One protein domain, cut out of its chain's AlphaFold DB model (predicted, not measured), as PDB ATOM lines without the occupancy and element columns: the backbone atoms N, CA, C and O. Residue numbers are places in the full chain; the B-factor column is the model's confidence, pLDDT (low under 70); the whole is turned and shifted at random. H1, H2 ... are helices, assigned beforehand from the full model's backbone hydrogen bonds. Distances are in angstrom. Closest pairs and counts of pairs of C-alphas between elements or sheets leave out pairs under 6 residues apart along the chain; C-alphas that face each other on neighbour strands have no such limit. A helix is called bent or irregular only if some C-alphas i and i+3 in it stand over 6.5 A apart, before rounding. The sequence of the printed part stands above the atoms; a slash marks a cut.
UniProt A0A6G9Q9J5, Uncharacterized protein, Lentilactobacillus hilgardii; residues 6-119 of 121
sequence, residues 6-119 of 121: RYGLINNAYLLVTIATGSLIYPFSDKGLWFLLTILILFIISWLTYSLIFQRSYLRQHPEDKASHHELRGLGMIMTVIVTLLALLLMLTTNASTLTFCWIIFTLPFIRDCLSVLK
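AT A GLANCE: This is residues 6 to 119 of the 121 residues of an uncharacterized protein of Lentilactobacillus hilgardii (UniProt A0A6G9Q9J5). Four helices, H2 to H5, form an elongated up-and-down bundle, each running against the one before it; H3, much the longest, runs nearly its full length. Short H1 packs on H3 and H5, and a long link leads from H3 to H4. The printed part has 114 residues with five named helices, H1 to H5 in order, and no named strand; its class is all helix. It is compact, with a radius of gyration of the C-alphas of 15.1 A, and spans 49 by 26 by 22 A.

IN THESE COORDINATES: H1 is residues 6 to 11, beginning at C-alpha 6 (-47.259, 50.706, 31.795). H2 is residues 13 to 25, 18.6 A long. H3, residues 30 to 61, measures 46.0 A. H4 is residues 75 to 92, 25.7 A. H5, residues 98 to 114, is 25.5 A long and ends at C-alpha 114 (-47.689, 37.785, 43.491); it is irregular, C-alphas 106 and 109 being 7.1 A apart, with a kink of 29 degrees near residue 107.

HOW THE PARTS SIT: H2 and H3 form a helical hairpin at 3 degrees, with closest C-alphas Leu 15 and Phe 43 at 6.3 A. H4 and H5 form another at 10 degrees, Gly 76 to Arg 112 at 5.5 A. H3 touches H5 at Ser 46 and Phe 106, 5.6 A. H2 touches H4 at Tyr 14 and Thr 84, 6.1 A. H1 touches H3 at Gly 8 and Ser 51, 5.8 A. H3 and H4 are apart. Every O i to N i+4 pair is within hydrogen-bond range in H1, H2 and H4; H3 has 26 of 28, H5 11 of 13.

THE WHOLE: The C-alphas farthest apart, Ser 29 and Glu 64, are 49.1 A apart. The printed part has no cut. Mean pLDDT of the printed part is 71.3, with 44 residues under 70.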
ATOM      1  N   ARG A   6     -47.927  49.930  30.736       71.19
ATOM      2  CA  ARG A   6     -47.259  50.706  31.795       71.19
ATOM      3  C   ARG A   6     -46.983  49.865  33.037       71.19
ATOM      4  O   ARG A   6     -45.887  49.939  33.574       71.19
ATOM      5  N   TYR A   7     -47.948  49.048  33.460       69.50
ATOM      6  CA  TYR A   7     -47.790  48.187  34.630       69.50
ATOM      7  C   TYR A   7     -46.767  47.084  34.363       69.50
ATOM      8  O   TYR A   7     -45.841  46.905  35.147       69.50
ATOM      9  N   GLY A   8     -46.843  46.435  33.194       69.25
ATOM     10  CA  GLY A   8     -45.824  45.475  32.765       69.25
ATOM     11  C   GLY A   8     -44.422  46.093  32.729       69.25
ATOM     12  O   GLY A   8     -43.465  45.465  33.171       69.25
ATOM     13  N   LEU A   9     -44.291  47.342  32.273       72.25
ATOM     14  CA  LEU A   9     -43.019  48.073  32.264       72.25
ATOM     15  C   LEU A   9     -42.495  48.362  33.675       72.25
ATOM     16  O   LEU A   9     -41.327  48.104  33.948       72.25
ATOM     17  N   ILE A  10     -43.352  48.837  34.584       71.38
ATOM     18  CA  ILE A  10     -42.990  49.079  35.991       71.38
ATOM     19  C   ILE A  10     -42.561  47.774  36.663       71.38
ATOM     20  O   ILE A  10     -41.559  47.746  37.383       71.38
ATOM     21  N   ASN A  11     -43.277  46.681  36.396       70.75
ATOM     22  CA  ASN A  11     -42.974  45.377  36.968       70.75
ATOM     23  C   ASN A  11     -41.617  44.831  36.476       70.75
ATOM     24  O   ASN A  11     -40.889  44.194  37.233       70.75
ATOM     25  N   ASN A  12     -41.217  45.196  35.255       72.00
ATOM     26  CA  ASN A  12     -39.923  44.860  34.658       72.00
ATOM     27  C   ASN A  12     -38.855  45.967  34.817       72.00
ATOM     28  O   ASN A  12     -37.784  45.874  34.222       72.00
ATOM     29  N   ALA A  13     -39.093  47.014  35.618       72.50
ATOM     30  CA  ALA A  13     -38.187  48.168  35.718       72.50
ATOM     31  C   ALA A  13     -36.773  47.816  36.215       72.50
ATOM     32  O   ALA A  13     -35.811  48.477  35.831       72.50
ATOM     33  N   TYR A  14     -36.622  46.755  37.013       68.00
ATOM     34  CA  TYR A  14     -35.306  46.275  37.452       68.00
ATOM     35  C   TYR A  14     -34.413  45.881  36.266       68.00
ATOM     36  O   TYR A  14     -33.214  46.123  36.305       68.00
ATOM     37  N   LEU A  15     -34.986  45.359  35.175       70.81
ATOM     38  CA  LEU A  15     -34.228  45.032  33.966       70.81
ATOM     39  C   LEU A  15     -33.751  46.276  33.232       70.81
ATOM     40  O   LEU A  15     -32.635  46.278  32.722       70.81
ATOM     41  N   LEU A  16     -34.555  47.342  33.214       74.31
ATOM     42  CA  LEU A  16     -34.119  48.627  32.665       74.31
ATOM     43  C   LEU A  16     -32.935  49.183  33.457       74.31
ATOM     44  O   LEU A  16     -31.985  49.683  32.858       74.31
ATOM     45  N   VAL A  17     -32.962  49.040  34.786       75.06
ATOM     46  CA  VAL A  17     -31.827  49.394  35.646       75.06
ATOM     47  C   VAL A  17     -30.615  48.533  35.292       75.06
ATOM     48  O   VAL A  17     -29.571  49.090  34.990       75.06
ATOM     49  N   THR A  18     -30.748  47.207  35.209       71.12
ATOM     50  CA  THR A  18     -29.651  46.302  34.816       71.12
ATOM     51  C   THR A  18     -29.049  46.656  33.448       71.12
ATOM     52  O   THR A  18     -27.827  46.647  33.303       71.12
ATOM     53  N   ILE A  19     -29.873  47.013  32.454       73.50
ATOM     54  CA  ILE A  19     -29.413  47.479  31.133       73.50
ATOM     55  C   ILE A  19     -28.627  48.785  31.270       73.50
ATOM     56  O   ILE A  19     -27.538  48.904  30.705       73.50
ATOM     57  N   ALA A  20     -29.151  49.755  32.024       74.62
ATOM     58  CA  ALA A  20     -28.500  51.043  32.230       74.62
ATOM     59  C   ALA A  20     -27.143  50.879  32.931       74.62
ATOM     60  O   ALA A  20     -26.137  51.393  32.446       74.62
ATOM     61  N   THR A  21     -27.080  50.101  34.013       72.25
ATOM     62  CA  THR A  21     -25.833  49.848  34.746       72.25
ATOM     63  C   THR A  21     -24.840  49.044  33.908       72.25
ATOM     64  O   THR A  21     -23.663  49.390  33.854       72.25
ATOM     65  N   GLY A  22     -25.301  48.016  33.189       67.31
ATOM     66  CA  GLY A  22     -24.461  47.237  32.277       67.31
ATOM     67  C   GLY A  22     -23.855  48.084  31.157       67.31
ATOM     68  O   GLY A  22     -22.687  47.903  30.819       67.31
ATOM     69  N   SER A  23     -24.613  49.059  30.643       69.00
ATOM     70  CA  SER A  23     -24.147  49.991  29.605       69.00
ATOM     71  C   SER A  23     -23.044  50.923  30.108       69.00
ATOM     72  O   SER A  23     -22.173  51.311  29.335       69.00
ATOM     73  N   LEU A  24     -23.060  51.262  31.401       70.75
ATOM     74  CA  LEU A  24     -22.040  52.097  32.041       70.75
ATOM     75  C   LEU A  24     -20.765  51.315  32.391       70.75
ATOM     76  O   LEU A  24     -19.684  51.893  32.378       70.75
ATOM     77  N   ILE A  25     -20.886  50.020  32.709       67.94
ATOM     78  CA  ILE A  25     -19.761  49.166  33.138       67.94
ATOM     79  C   ILE A  25     -19.001  48.570  31.946       67.94
ATOM     80  O   ILE A  25     -17.782  48.434  32.008       67.94
ATOM     81  N   TYR A  26     -19.697  48.242  30.852       65.50
ATOM     82  CA  TYR A  26     -19.101  47.653  29.647       65.50
ATOM     83  C   TYR A  26     -19.131  48.583  28.423       65.50
ATOM     84  O   TYR A  26     -19.544  48.148  27.340       65.50
ATOM     85  N   PRO A  27     -18.701  49.855  28.526       56.44
ATOM     86  CA  PRO A  27     -18.717  50.735  27.377       56.44
ATOM     87  C   PRO A  27     -17.660  50.235  26.371       56.44
ATOM     88  O   PRO A  27     -16.482  50.114  26.692       56.44
ATOM     89  N   PHE A  28     -18.088  49.926  25.144       54.88
ATOM     90  CA  PHE A  28     -17.212  49.744  23.973       54.88
ATOM     91  C   PHE A  28     -16.264  48.524  23.944       54.88
ATOM     92  O   PHE A  28     -15.193  48.600  23.347       54.88
ATOM     93  N   SER A  29     -16.659  47.368  24.493       61.53
ATOM     94  CA  SER A  29     -16.055  46.080  24.090       61.53
ATOM     95  C   SER A  29     -17.031  45.273  23.234       61.53
ATOM     96  O   SER A  29     -18.236  45.322  23.489       61.53
ATOM     97  N   ASP A  30     -16.541  44.486  22.268       64.62
ATOM     98  CA  ASP A  30     -17.393  43.606  21.445       64.62
ATOM     99  C   ASP A  30     -18.288  42.714  22.318       64.62
ATOM    100  O   ASP A  30     -19.475  42.530  22.050       64.62
ATOM    101  N   LYS A  31     -17.746  42.227  23.440       68.62
ATOM    102  CA  LYS A  31     -18.480  41.423  24.428       68.62
ATOM    103  C   LYS A  31     -19.569  42.219  25.155       68.62
ATOM    104  O   LYS A  31     -20.616  41.659  25.465       68.62
ATOM    105  N   GLY A  32     -19.348  43.512  25.399       69.38
ATOM    106  CA  GLY A  32     -20.316  44.414  26.026       69.38
ATOM    107  C   GLY A  32     -21.562  44.631  25.168       69.38
ATOM    108  O   GLY A  32     -22.676  44.584  25.683       69.38
ATOM    109  N   LEU A  33     -21.398  44.777  23.849       72.69
ATOM    110  CA  LEU A  33     -22.526  44.954  22.930       72.69
ATOM    111  C   LEU A  33     -23.404  43.695  22.857       72.69
ATOM    112  O   LEU A  33     -24.626  43.787  22.978       72.69
ATOM    113  N   TRP A  34     -22.790  42.514  22.739       74.50
ATOM    114  CA  TRP A  34     -23.513  41.236  22.779       74.50
ATOM    115  C   TRP A  34     -24.241  41.017  24.106       74.50
ATOM    116  O   TRP A  34     -25.374  40.530  24.131       74.50
ATOM    117  N   PHE A  35     -23.619  41.416  25.212       73.31
ATOM    118  CA  PHE A  35     -24.220  41.342  26.534       73.31
ATOM    119  C   PHE A  35     -25.456  42.248  26.661       73.31
ATOM    120  O   PHE A  35     -26.516  41.791  27.093       73.31
ATOM    121  N   LEU A  36     -25.363  43.501  26.205       73.38
ATOM    122  CA  LEU A  36     -26.487  44.443  26.200       73.38
ATOM    123  C   LEU A  36     -27.648  43.959  25.331       73.38
ATOM    124  O   LEU A  36     -28.793  43.986  25.779       73.38
ATOM    125  N   LEU A  37     -27.360  43.464  24.123       78.06
ATOM    126  CA  LEU A  37     -28.375  42.869  23.248       78.06
ATOM    127  C   LEU A  37     -29.059  41.672  23.913       78.06
ATOM    128  O   LEU A  37     -30.280  41.550  23.843       78.06
ATOM    129  N   THR A  38     -28.296  40.820  24.602       76.00
ATOM    130  CA  THR A  38     -28.845  39.660  25.318       76.00
ATOM    131  C   THR A  38     -29.832  40.093  26.401       76.00
ATOM    132  O   THR A  38     -30.953  39.587  26.445       76.00
ATOM    133  N   ILE A  39     -29.464  41.065  27.243       73.00
ATOM    134  CA  ILE A  39     -30.364  41.563  28.294       73.00
ATOM    135  C   ILE A  39     -31.575  42.283  27.693       73.00
ATOM    136  O   ILE A  39     -32.687  42.111  28.190       73.00
ATOM    137  N   LEU A  40     -31.402  43.039  26.607       79.31
ATOM    138  CA  LEU A  40     -32.508  43.712  25.926       79.31
ATOM    139  C   LEU A  40     -33.525  42.708  25.368       79.31
ATOM    140  O   LEU A  40     -34.730  42.883  25.545       79.31
ATOM    141  N   ILE A  41     -33.051  41.631  24.738       82.50
ATOM    142  CA  ILE A  41     -33.908  40.545  24.247       82.50
ATOM    143  C   ILE A  41     -34.632  39.878  25.416       82.50
ATOM    144  O   ILE A  41     -35.848  39.696  25.352       82.50
ATOM    145  N   LEU A  42     -33.924  39.567  26.506       77.31
ATOM    146  CA  LEU A  42     -34.536  38.993  27.709       77.31
ATOM    147  C   LEU A  42     -35.601  39.914  28.305       77.31
ATOM    148  O   LEU A  42     -36.661  39.432  28.697       77.31
ATOM    149  N   PHE A  43     -35.361  41.225  28.323       80.50
ATOM    150  CA  PHE A  43     -36.342  42.215  28.751       80.50
ATOM    151  C   PHE A  43     -37.587  42.195  27.870       80.50
ATOM    152  O   PHE A  43     -38.692  42.092  28.393       80.50
ATOM    153  N   ILE A  44     -37.424  42.245  26.546       81.81
ATOM    154  CA  ILE A  44     -38.551  42.236  25.606       81.81
ATOM    155  C   ILE A  44     -39.361  40.947  25.752       81.81
ATOM    156  O   ILE A  44     -40.586  41.009  25.844       81.81
ATOM    157  N   ILE A  45     -38.692  39.792  25.811       84.81
ATOM    158  CA  ILE A  45     -39.349  38.491  25.966       84.81
ATOM    159  C   ILE A  45     -40.074  38.429  27.311       84.81
ATOM    160  O   ILE A  45     -41.266  38.145  27.332       84.81
ATOM    161  N   SER A  46     -39.403  38.746  28.419       79.25
ATOM    162  CA  SER A  46     -40.006  38.702  29.757       79.25
ATOM    163  C   SER A  46     -41.201  39.652  29.871       79.25
ATOM    164  O   SER A  46     -42.278  39.250  30.317       79.25
ATOM    165  N   TRP A  47     -41.069  40.877  29.359       82.00
ATOM    166  CA  TRP A  47     -42.141  41.865  29.336       82.00
ATOM    167  C   TRP A  47     -43.333  41.424  28.478       82.00
ATOM    168  O   TRP A  47     -44.481  41.554  28.915       82.00
ATOM    169  N   LEU A  48     -43.090  40.871  27.284       83.75
ATOM    170  CA  LEU A  48     -44.140  40.351  26.404       83.75
ATOM    171  C   LEU A  48     -44.834  39.133  27.010       83.75
ATOM    172  O   LEU A  48     -46.063  39.099  27.034       83.75
ATOM    173  N   THR A  49     -44.082  38.155  27.520       83.75
ATOM    174  CA  THR A  49     -44.630  36.964  28.183       83.75
ATOM    175  C   THR A  49     -45.499  37.377  29.363       83.75
ATOM    176  O   THR A  49     -46.652  36.952  29.456       83.75
ATOM    177  N   TYR A  50     -44.992  38.255  30.228       80.44
ATOM    178  CA  TYR A  50     -45.745  38.755  31.370       80.44
ATOM    179  C   TYR A  50     -47.031  39.476  30.927       80.44
ATOM    180  O   TYR A  50     -48.119  39.154  31.400       80.44
ATOM    181  N   SER A  51     -46.940  40.388  29.955       77.44
ATOM    182  CA  SER A  51     -48.086  41.196  29.511       77.44
ATOM    183  C   SER A  51     -49.149  40.383  28.755       77.44
ATOM    184  O   SER A  51     -50.348  40.600  28.936       77.44
ATOM    185  N   LEU A  52     -48.737  39.458  27.881       80.56
ATOM    186  CA  LEU A  52     -49.640  38.726  26.981       80.56
ATOM    187  C   LEU A  52     -50.179  37.429  27.569       80.56
ATOM    188  O   LEU A  52     -51.308  37.062  27.242       80.56
ATOM    189  N   ILE A  53     -49.385  36.727  28.378       81.06
ATOM    190  CA  ILE A  53     -49.759  35.418  28.919       81.06
ATOM    191  C   ILE A  53     -50.312  35.593  30.324       81.06
ATOM    192  O   ILE A  53     -51.444  35.201  30.581       81.06
ATOM    193  N   PHE A  54     -49.551  36.217  31.220       75.50
ATOM    194  CA  PHE A  54     -49.924  36.281  32.630       75.50
ATOM    195  C   PHE A  54     -50.981  37.352  32.887       75.50
ATOM    196  O   PHE A  54     -52.129  37.033  33.193       75.50
ATOM    197  N   GLN A  55     -50.633  38.618  32.651       75.62
ATOM    198  CA  GLN A  55     -51.497  39.757  32.940       75.62
ATOM    199  C   GLN A  55     -52.817  39.673  32.165       75.62
ATOM    200  O   GLN A  55     -53.895  39.858  32.724       75.62
ATOM    201  N   ARG A  56     -52.762  39.353  30.867       76.62
ATOM    202  CA  ARG A  56     -53.971  39.225  30.042       76.62
ATOM    203  C   ARG A  56     -54.863  38.058  30.471       76.62
ATOM    204  O   ARG A  56     -56.081  38.205  30.409       76.62
ATOM    205  N   SER A  57     -54.289  36.911  30.844       79.38
ATOM    206  CA  SER A  57     -55.075  35.751  31.287       79.38
ATOM    207  C   SER A  57     -55.719  36.017  32.645       79.38
ATOM    208  O   SER A  57     -56.921  35.803  32.794       79.38
ATOM    209  N   TYR A  58     -54.956  36.573  33.588       76.81
ATOM    210  CA  TYR A  58     -55.434  36.938  34.919       76.81
ATOM    211  C   TYR A  58     -56.594  37.937  34.856       76.81
ATOM    212  O   TYR A  58     -57.684  37.657  35.342       76.81
ATOM    213  N   LEU A  59     -56.416  39.053  34.142       74.94
ATOM    214  CA  LEU A  59     -57.454  40.078  34.028       74.94
ATOM    215  C   LEU A  59     -58.714  39.569  33.299       74.94
ATOM    216  O   LEU A  59     -59.811  40.070  33.524       74.94
ATOM    217  N   ARG A  60     -58.594  38.565  32.418       76.69
ATOM    218  CA  ARG A  60     -59.768  37.936  31.789       76.69
ATOM    219  C   ARG A  60     -60.619  37.168  32.807       76.69
ATOM    220  O   ARG A  60     -61.824  37.071  32.600       76.69
ATOM    221  N   GLN A  61     -59.995  36.608  33.842       80.12
ATOM    222  CA  GLN A  61     -60.668  35.879  34.922       80.12
ATOM    223  C   GLN A  61     -61.159  36.820  36.030       80.12
ATOM    224  O   GLN A  61     -62.198  36.545  36.617       80.12
ATOM    225  N   HIS A  62     -60.463  37.942  36.237       75.12
ATOM    226  CA  HIS A  62     -60.777  38.971  37.233       75.12
ATOM    227  C   HIS A  62     -60.939  40.351  36.569       75.12
ATOM    228  O   HIS A  62     -60.049  41.199  36.665       75.12
ATOM    229  N   PRO A  63     -62.032  40.589  35.817       72.50
ATOM    230  CA  PRO A  63     -62.251  41.845  35.093       72.50
ATOM    231  C   PRO A  63     -62.482  43.060  36.007       72.50
ATOM    232  O   PRO A  63     -62.300  44.198  35.564       72.50
ATOM    233  N   GLU A  64     -62.899  42.829  37.252       74.88
ATOM    234  CA  GLU A  64     -63.002  43.817  38.327       74.88
ATOM    235  C   GLU A  64     -61.633  44.330  38.787       74.88
ATOM    236  O   GLU A  64     -61.512  45.505  39.149       74.88
ATOM    237  N   ASP A  65     -60.600  43.487  38.702       70.62
ATOM    238  CA  ASP A  65     -59.246  43.858  39.073       70.62
ATOM    239  C   ASP A  65     -58.590  44.657  37.951       70.62
ATOM    240  O   ASP A  65     -58.558  44.276  36.776       70.62
ATOM    241  N   LYS A  66     -58.037  45.815  38.303       68.00
ATOM    242  CA  LYS A  66     -57.219  46.607  37.385       68.00
ATOM    243  C   LYS A  66     -55.787  46.500  37.855       68.00
ATOM    244  O   LYS A  66     -55.479  46.935  38.953       68.00
ATOM    245  N   ALA A  67     -54.889  46.045  36.985       65.19
ATOM    246  CA  ALA A  67     -53.465  45.979  37.315       65.19
ATOM    247  C   ALA A  67     -52.882  47.346  37.756       65.19
ATOM    248  O   ALA A  67     -51.986  47.400  38.583       65.19
ATOM    249  N   SER A  68     -53.449  48.472  37.302       65.56
ATOM    250  CA  SER A  68     -53.122  49.820  37.796       65.56
ATOM    251  C   SER A  68     -53.438  50.076  39.275       65.56
ATOM    252  O   SER A  68     -52.987  51.082  39.814       65.56
ATOM    253  N   HIS A  69     -54.248  49.230  39.908       69.94
ATOM    254  CA  HIS A  69     -54.552  49.282  41.336       69.94
ATOM    255  C   HIS A  69     -53.593  48.428  42.161       69.94
ATOM    256  O   HIS A  69     -53.689  48.455  43.377       69.94
ATOM    257  N   HIS A  70     -52.668  47.689  41.551       69.25
ATOM    258  CA  HIS A  70     -51.652  46.963  42.298       69.25
ATOM    259  C   HIS A  70     -50.443  47.873  42.519       69.25
ATOM    260  O   HIS A  70     -49.851  48.404  41.576       69.25
ATOM    261  N   GLU A  71     -50.077  48.075  43.780       68.62
ATOM    262  CA  GLU A  71     -48.866  48.779  44.173       68.62
ATOM    263  C   GLU A  71     -47.833  47.806  44.728       68.62
ATOM    264  O   GLU A  71     -48.107  46.887  45.502       68.62
ATOM    265  N   LEU A  72     -46.586  48.061  44.354       67.12
ATOM    266  CA  LEU A  72     -45.438  47.361  44.891       67.12
ATOM    267  C   LEU A  72     -44.957  48.073  46.147       67.12
ATOM    268  O   LEU A  72     -44.238  49.067  46.079       67.12
ATOM    269  N   ARG A  73     -45.374  47.554  47.303       67.94
ATOM    270  CA  ARG A  73     -44.979  48.035  48.633       67.94
ATOM    271  C   ARG A  73     -44.381  46.905  49.470       67.94
ATOM    272  O   ARG A  73     -44.577  45.726  49.187       67.94
ATOM    273  N   GLY A  74     -43.624  47.278  50.503       74.00
ATOM    274  CA  GLY A  74     -43.076  46.339  51.486       74.00
ATOM    275  C   GLY A  74     -42.196  45.250  50.865       74.00
ATOM    276  O   GLY A  74     -41.166  45.543  50.256       74.00
ATOM    277  N   LEU A  75     -42.611  43.989  51.015       68.62
ATOM    278  CA  LEU A  75     -41.854  42.803  50.593       68.62
ATOM    279  C   LEU A  75     -41.555  42.770  49.089       68.62
ATOM    280  O   LEU A  75     -40.452  42.380  48.705       68.62
ATOM    281  N   GLY A  76     -42.479  43.230  48.240       68.62
ATOM    282  CA  GLY A  76     -42.249  43.292  46.794       68.62
ATOM    283  C   GLY A  76     -41.117  44.257  46.414       68.62
ATOM    284  O   GLY A  76     -40.337  43.978  45.500       68.62
ATOM    285  N   MET A  77     -40.958  45.359  47.159       71.19
ATOM    286  CA  MET A  77     -39.839  46.295  46.982       71.19
ATOM    287  C   MET A  77     -38.524  45.712  47.502       71.19
ATOM    288  O   MET A  77     -37.514  45.798  46.808       71.19
ATOM    289  N   ILE A  78     -38.538  45.063  48.671       77.12
ATOM    290  CA  ILE A  78     -37.353  44.401  49.242       77.12
ATOM    291  C   ILE A  78     -36.816  43.333  48.278       77.12
ATOM    292  O   ILE A  78     -35.630  43.335  47.958       77.12
ATOM    293  N   MET A  79     -37.694  42.479  47.743       70.62
ATOM    294  CA  MET A  79     -37.350  41.488  46.718       70.62
ATOM    295  C   MET A  79     -36.752  42.135  45.467       70.62
ATOM    296  O   MET A  79     -35.726  41.680  44.969       70.62
ATOM    297  N   THR A  80     -37.347  43.230  44.986       69.75
ATOM    298  CA  THR A  80     -36.830  43.955  43.815       69.75
ATOM    299  C   THR A  80     -35.400  44.444  44.057       69.75
ATOM    300  O   THR A  80     -34.539  44.263  43.197       69.75
ATOM    301  N   VAL A  81     -35.117  45.011  45.233       73.69
ATOM    302  CA  VAL A  81     -33.772  45.487  45.603       73.69
ATOM    303  C   VAL A  81     -32.783  44.330  45.712       73.69
ATOM    304  O   VAL A  81     -31.732  44.383  45.076       73.69
ATOM    305  N   ILE A  82     -33.124  43.274  46.461       77.94
ATOM    306  CA  ILE A  82     -32.254  42.102  46.651       77.94
ATOM    307  C   ILE A  82     -31.873  41.507  45.305       77.94
ATOM    308  O   ILE A  82     -30.699  41.240  45.062       77.94
ATOM    309  N   VAL A  83     -32.840  41.326  44.409       69.69
ATOM    310  CA  VAL A  83     -32.557  40.653  43.145       69.69
ATOM    311  C   VAL A  83     -31.885  41.574  42.133       69.69
ATOM    312  O   VAL A  83     -31.051  41.105  41.365       69.69
ATOM    313  N   THR A  84     -32.132  42.886  42.183       71.00
ATOM    314  CA  THR A  84     -31.319  43.852  41.424       71.00
ATOM    315  C   THR A  84     -29.858  43.794  41.879       71.00
ATOM    316  O   THR A  84     -28.962  43.706  41.044       71.00
ATOM    317  N   LEU A  85     -29.599  43.764  43.191       74.75
ATOM    318  CA  LEU A  85     -28.247  43.616  43.739       74.75
ATOM    319  C   LEU A  85     -27.618  42.274  43.359       74.75
ATOM    320  O   LEU A  85     -26.457  42.243  42.967       74.75
ATOM    321  N   LEU A  86     -28.381  41.180  43.425       71.94
ATOM    322  CA  LEU A  86     -27.913  39.855  43.025       71.94
ATOM    323  C   LEU A  86     -27.569  39.818  41.532       71.94
ATOM    324  O   LEU A  86     -26.551  39.248  41.152       71.94
ATOM    325  N   ALA A  87     -28.389  40.457  40.693       68.44
ATOM    326  CA  ALA A  87     -28.144  40.568  39.264       68.44
ATOM    327  C   ALA A  87     -26.858  41.355  38.983       68.44
ATOM    328  O   ALA A  87     -26.025  40.893  38.211       68.44
ATOM    329  N   LEU A  88     -26.654  42.487  39.660       70.12
ATOM    330  CA  LEU A  88     -25.423  43.276  39.556       70.12
ATOM    331  C   LEU A  88     -24.194  42.502  40.055       70.12
ATOM    332  O   LEU A  88     -23.151  42.528  39.409       70.12
ATOM    333  N   LEU A  89     -24.312  41.777  41.170       70.56
ATOM    334  CA  LEU A  89     -23.236  40.944  41.707       70.56
ATOM    335  C   LEU A  89     -22.864  39.823  40.728       70.56
ATOM    336  O   LEU A  89     -21.688  39.591  40.466       70.56
ATOM    337  N   LEU A  90     -23.868  39.171  40.137       64.81
ATOM    338  CA  LEU A  90     -23.678  38.130  39.131       64.81
ATOM    339  C   LEU A  90     -23.012  38.666  37.860       64.81
ATOM    340  O   LEU A  90     -22.183  37.968  37.285       64.81
ATOM    341  N   MET A  91     -23.306  39.906  37.452       64.00
ATOM    342  CA  MET A  91     -22.612  40.567  36.335       64.00
ATOM    343  C   MET A  91     -21.118  40.766  36.612       64.00
ATOM    344  O   MET A  91     -20.317  40.716  35.682       64.00
ATOM    345  N   LEU A  92     -20.729  40.968  37.875       66.00
ATOM    346  CA  LEU A  92     -19.326  41.103  38.277       66.00
ATOM    347  C   LEU A  92     -18.606  39.748  38.352       66.00
ATOM    348  O   LEU A  92     -17.387  39.686  38.207       66.00
ATOM    349  N   THR A  93     -19.339  38.651  38.556       61.59
ATOM    350  CA  THR A  93     -18.776  37.301  38.640       61.59
ATOM    351  C   THR A  93     -18.896  36.578  37.298       61.59
ATOM    352  O   THR A  93     -19.905  35.947  36.999       61.59
ATOM    353  N   THR A  94     -17.837  36.593  36.490       54.06
ATOM    354  CA  THR A  94     -17.790  36.001  35.135       54.06
ATOM    355  C   THR A  94     -17.934  34.468  35.063       54.06
ATOM    356  O   THR A  94     -17.775  33.900  33.987       54.06
ATOM    357  N   ASN A  95     -18.219  33.785  36.180       55.28
ATOM    358  CA  ASN A  95     -18.239  32.319  36.291       55.28
ATOM    359  C   ASN A  95     -19.624  31.711  36.571       55.28
ATOM    360  O   ASN A  95     -19.752  30.487  36.578       55.28
ATOM    361  N   ALA A  96     -20.663  32.516  36.807       52.34
ATOM    362  CA  ALA A  96     -22.017  31.984  36.934       52.34
ATOM    363  C   ALA A  96     -22.581  31.666  35.542       52.34
ATOM    364  O   ALA A  96     -22.475  32.480  34.625       52.34
ATOM    365  N   SER A  97     -23.179  30.484  35.368       57.94
ATOM    366  CA  SER A  97     -23.776  30.088  34.093       57.94
ATOM    367  C   SER A  97     -24.827  31.120  33.674       57.94
ATOM    368  O   SER A  97     -25.826  31.330  34.364       57.94
ATOM    369  N   THR A  98     -24.616  31.755  32.520       64.12
ATOM    370  CA  THR A  98     -25.519  32.743  31.903       64.12
ATOM    371  C   THR A  98     -26.984  32.289  31.941       64.12
ATOM    372  O   THR A  98     -27.890  33.093  32.121       64.12
ATOM    373  N   LEU A  99     -27.211  30.974  31.862       64.50
ATOM    374  CA  LEU A  99     -28.515  30.329  31.970       64.50
ATOM    375  C   LEU A  99     -29.237  30.587  33.309       64.50
ATOM    376  O   LEU A  99     -30.421  30.918  33.302       64.50
ATOM    377  N   THR A 100     -28.557  30.453  34.452       67.94
ATOM    378  CA  THR A 100     -29.169  30.663  35.779       67.94
ATOM    379  C   THR A 100     -29.583  32.120  35.960       67.94
ATOM    380  O   THR A 100     -30.662  32.406  36.474       67.94
ATOM    381  N   PHE A 101     -28.763  33.046  35.461       69.00
ATOM    382  CA  PHE A 101     -29.076  34.472  35.444       69.00
ATOM    383  C   PHE A 101     -30.325  34.772  34.604       69.00
ATOM    384  O   PHE A 101     -31.230  35.464  35.073       69.00
ATOM    385  N   CYS A 102     -30.425  34.185  33.406       67.88
ATOM    386  CA  CYS A 102     -31.610  34.312  32.557       67.88
ATOM    387  C   CYS A 102     -32.883  33.820  33.263       67.88
ATOM    388  O   CYS A 102     -33.919  34.476  33.175       67.88
ATOM    389  N   TRP A 103     -32.813  32.702  33.994       68.62
ATOM    390  CA  TRP A 103     -33.961  32.146  34.719       68.62
ATOM    391  C   TRP A 103     -34.427  33.016  35.888       68.62
ATOM    392  O   TRP A 103     -35.631  33.236  36.048       68.62
ATOM    393  N   ILE A 104     -33.494  33.541  36.684       71.00
ATOM    394  CA  ILE A 104     -33.808  34.463  37.787       71.00
ATOM    395  C   ILE A 104     -34.484  35.720  37.232       71.00
ATOM    396  O   ILE A 104     -35.532  36.138  37.719       71.00
ATOM    397  N   ILE A 105     -33.927  36.279  36.155       69.31
ATOM    398  CA  ILE A 105     -34.493  37.443  35.477       69.31
ATOM    399  C   ILE A 105     -35.891  37.165  34.947       69.31
ATOM    400  O   ILE A 105     -36.764  38.013  35.094       69.31
ATOM    401  N   PHE A 106     -36.112  36.007  34.333       70.31
ATOM    402  CA  PHE A 106     -37.388  35.703  33.707       70.31
ATOM    403  C   PHE A 106     -38.507  35.487  34.732       70.31
ATOM    404  O   PHE A 106     -39.636  35.878  34.477       70.31
ATOM    405  N   THR A 107     -38.210  34.897  35.892       72.50
ATOM    406  CA  THR A 107     -39.218  34.523  36.907       72.50
ATOM    407  C   THR A 107     -39.593  35.661  37.862       72.50
ATOM    408  O   THR A 107     -40.692  35.685  38.417       72.50
ATOM    409  N   LEU A 108     -38.716  36.646  38.012       72.75
ATOM    410  CA  LEU A 108     -38.877  37.806  38.889       72.75
ATOM    411  C   LEU A 108     -40.174  38.609  38.741       72.75
ATOM    412  O   LEU A 108     -40.782  38.899  39.774       72.75
ATOM    413  N   PRO A 109     -40.628  38.985  37.529       70.25
ATOM    414  CA  PRO A 109     -41.829  39.799  37.377       70.25
ATOM    415  C   PRO A 109     -43.055  39.064  37.917       70.25
ATOM    416  O   PRO A 109     -43.947  39.684  38.482       70.25
ATOM    417  N   PHE A 110     -43.070  37.735  37.796       72.38
ATOM    418  CA  PHE A 110     -44.154  36.884  38.275       72.38
ATOM    419  C   PHE A 110     -44.193  36.846  39.804       72.38
ATOM    420  O   PHE A 110     -45.231  37.109  40.401       72.38
ATOM    421  N   ILE A 111     -43.049  36.592  40.447       71.25
ATOM    422  CA  ILE A 111     -42.944  36.583  41.913       71.25
ATOM    423  C   ILE A 111     -43.295  37.962  42.486       71.25
ATOM    424  O   ILE A 111     -43.986  38.070  43.496       71.25
ATOM    425  N   ARG A 112     -42.828  39.025  41.823       70.88
ATOM    426  CA  ARG A 112     -43.083  40.410  42.209       70.88
ATOM    427  C   ARG A 112     -44.570  40.752  42.144       70.88
ATOM    428  O   ARG A 112     -45.074  41.393  43.060       70.88
ATOM    429  N   ASP A 113     -45.262  40.291  41.109       71.25
ATOM    430  CA  ASP A 113     -46.697  40.513  40.955       71.25
ATOM    431  C   ASP A 113     -47.515  39.753  42.007       71.25
ATOM    432  O   ASP A 113     -48.446  40.314  42.577       71.25
ATOM    433  N   CYS A 114     -47.098  38.534  42.374       70.19
ATOM    434  CA  CYS A 114     -47.689  37.785  43.491       70.19
ATOM    435  C   CYS A 114     -47.534  38.487  44.854       70.19
ATOM    436  O   CYS A 114     -48.282  38.193  45.782       70.19
ATOM    437  N   LEU A 115     -46.552  39.383  44.991       72.25
ATOM    438  CA  LEU A 115     -46.308  40.184  46.196       72.25
ATOM    439  C   LEU A 115     -46.831  41.621  46.075       72.25
ATOM    440  O   LEU A 115     -46.606  42.433  46.978       72.25
ATOM    441  N   SER A 116     -47.480  41.959  44.961       70.19
ATOM    442  CA  SER A 116     -48.134  43.250  44.794       70.19
ATOM    443  C   SER A 116     -49.385  43.312  45.671       70.19
ATOM    444  O   SER A 116     -50.079  42.317  45.868       70.19
ATOM    445  N   VAL A 117     -49.657  44.483  46.239       68.62
ATOM    446  CA  VAL A 117     -50.795  44.692  47.140       68.62
ATOM    447  C   VAL A 117     -51.786  45.623  46.459       68.62
ATOM    448  O   VAL A 117     -51.382  46.551  45.757       68.62
ATOM    449  N   LEU A 118     -53.082  45.402  46.679       69.75
ATOM    450  CA  LEU A 118     -54.116  46.344  46.264       69.75
ATOM    451  C   LEU A 118     -53.874  47.709  46.917       69.75
ATOM    452  O   LEU A 118     -53.706  47.833  48.133       69.75
ATOM    453  N   LYS A 119     -53.845  48.738  46.078       63.38
ATOM    454  CA  LYS A 119     -53.770  50.137  46.464       63.38
ATOM    455  C   LYS A 119     -54.996  50.451  47.311       63.38
ATOM    456  O   LYS A 119     -56.126  50.338  46.845       63.38
TER     457      LYS A 119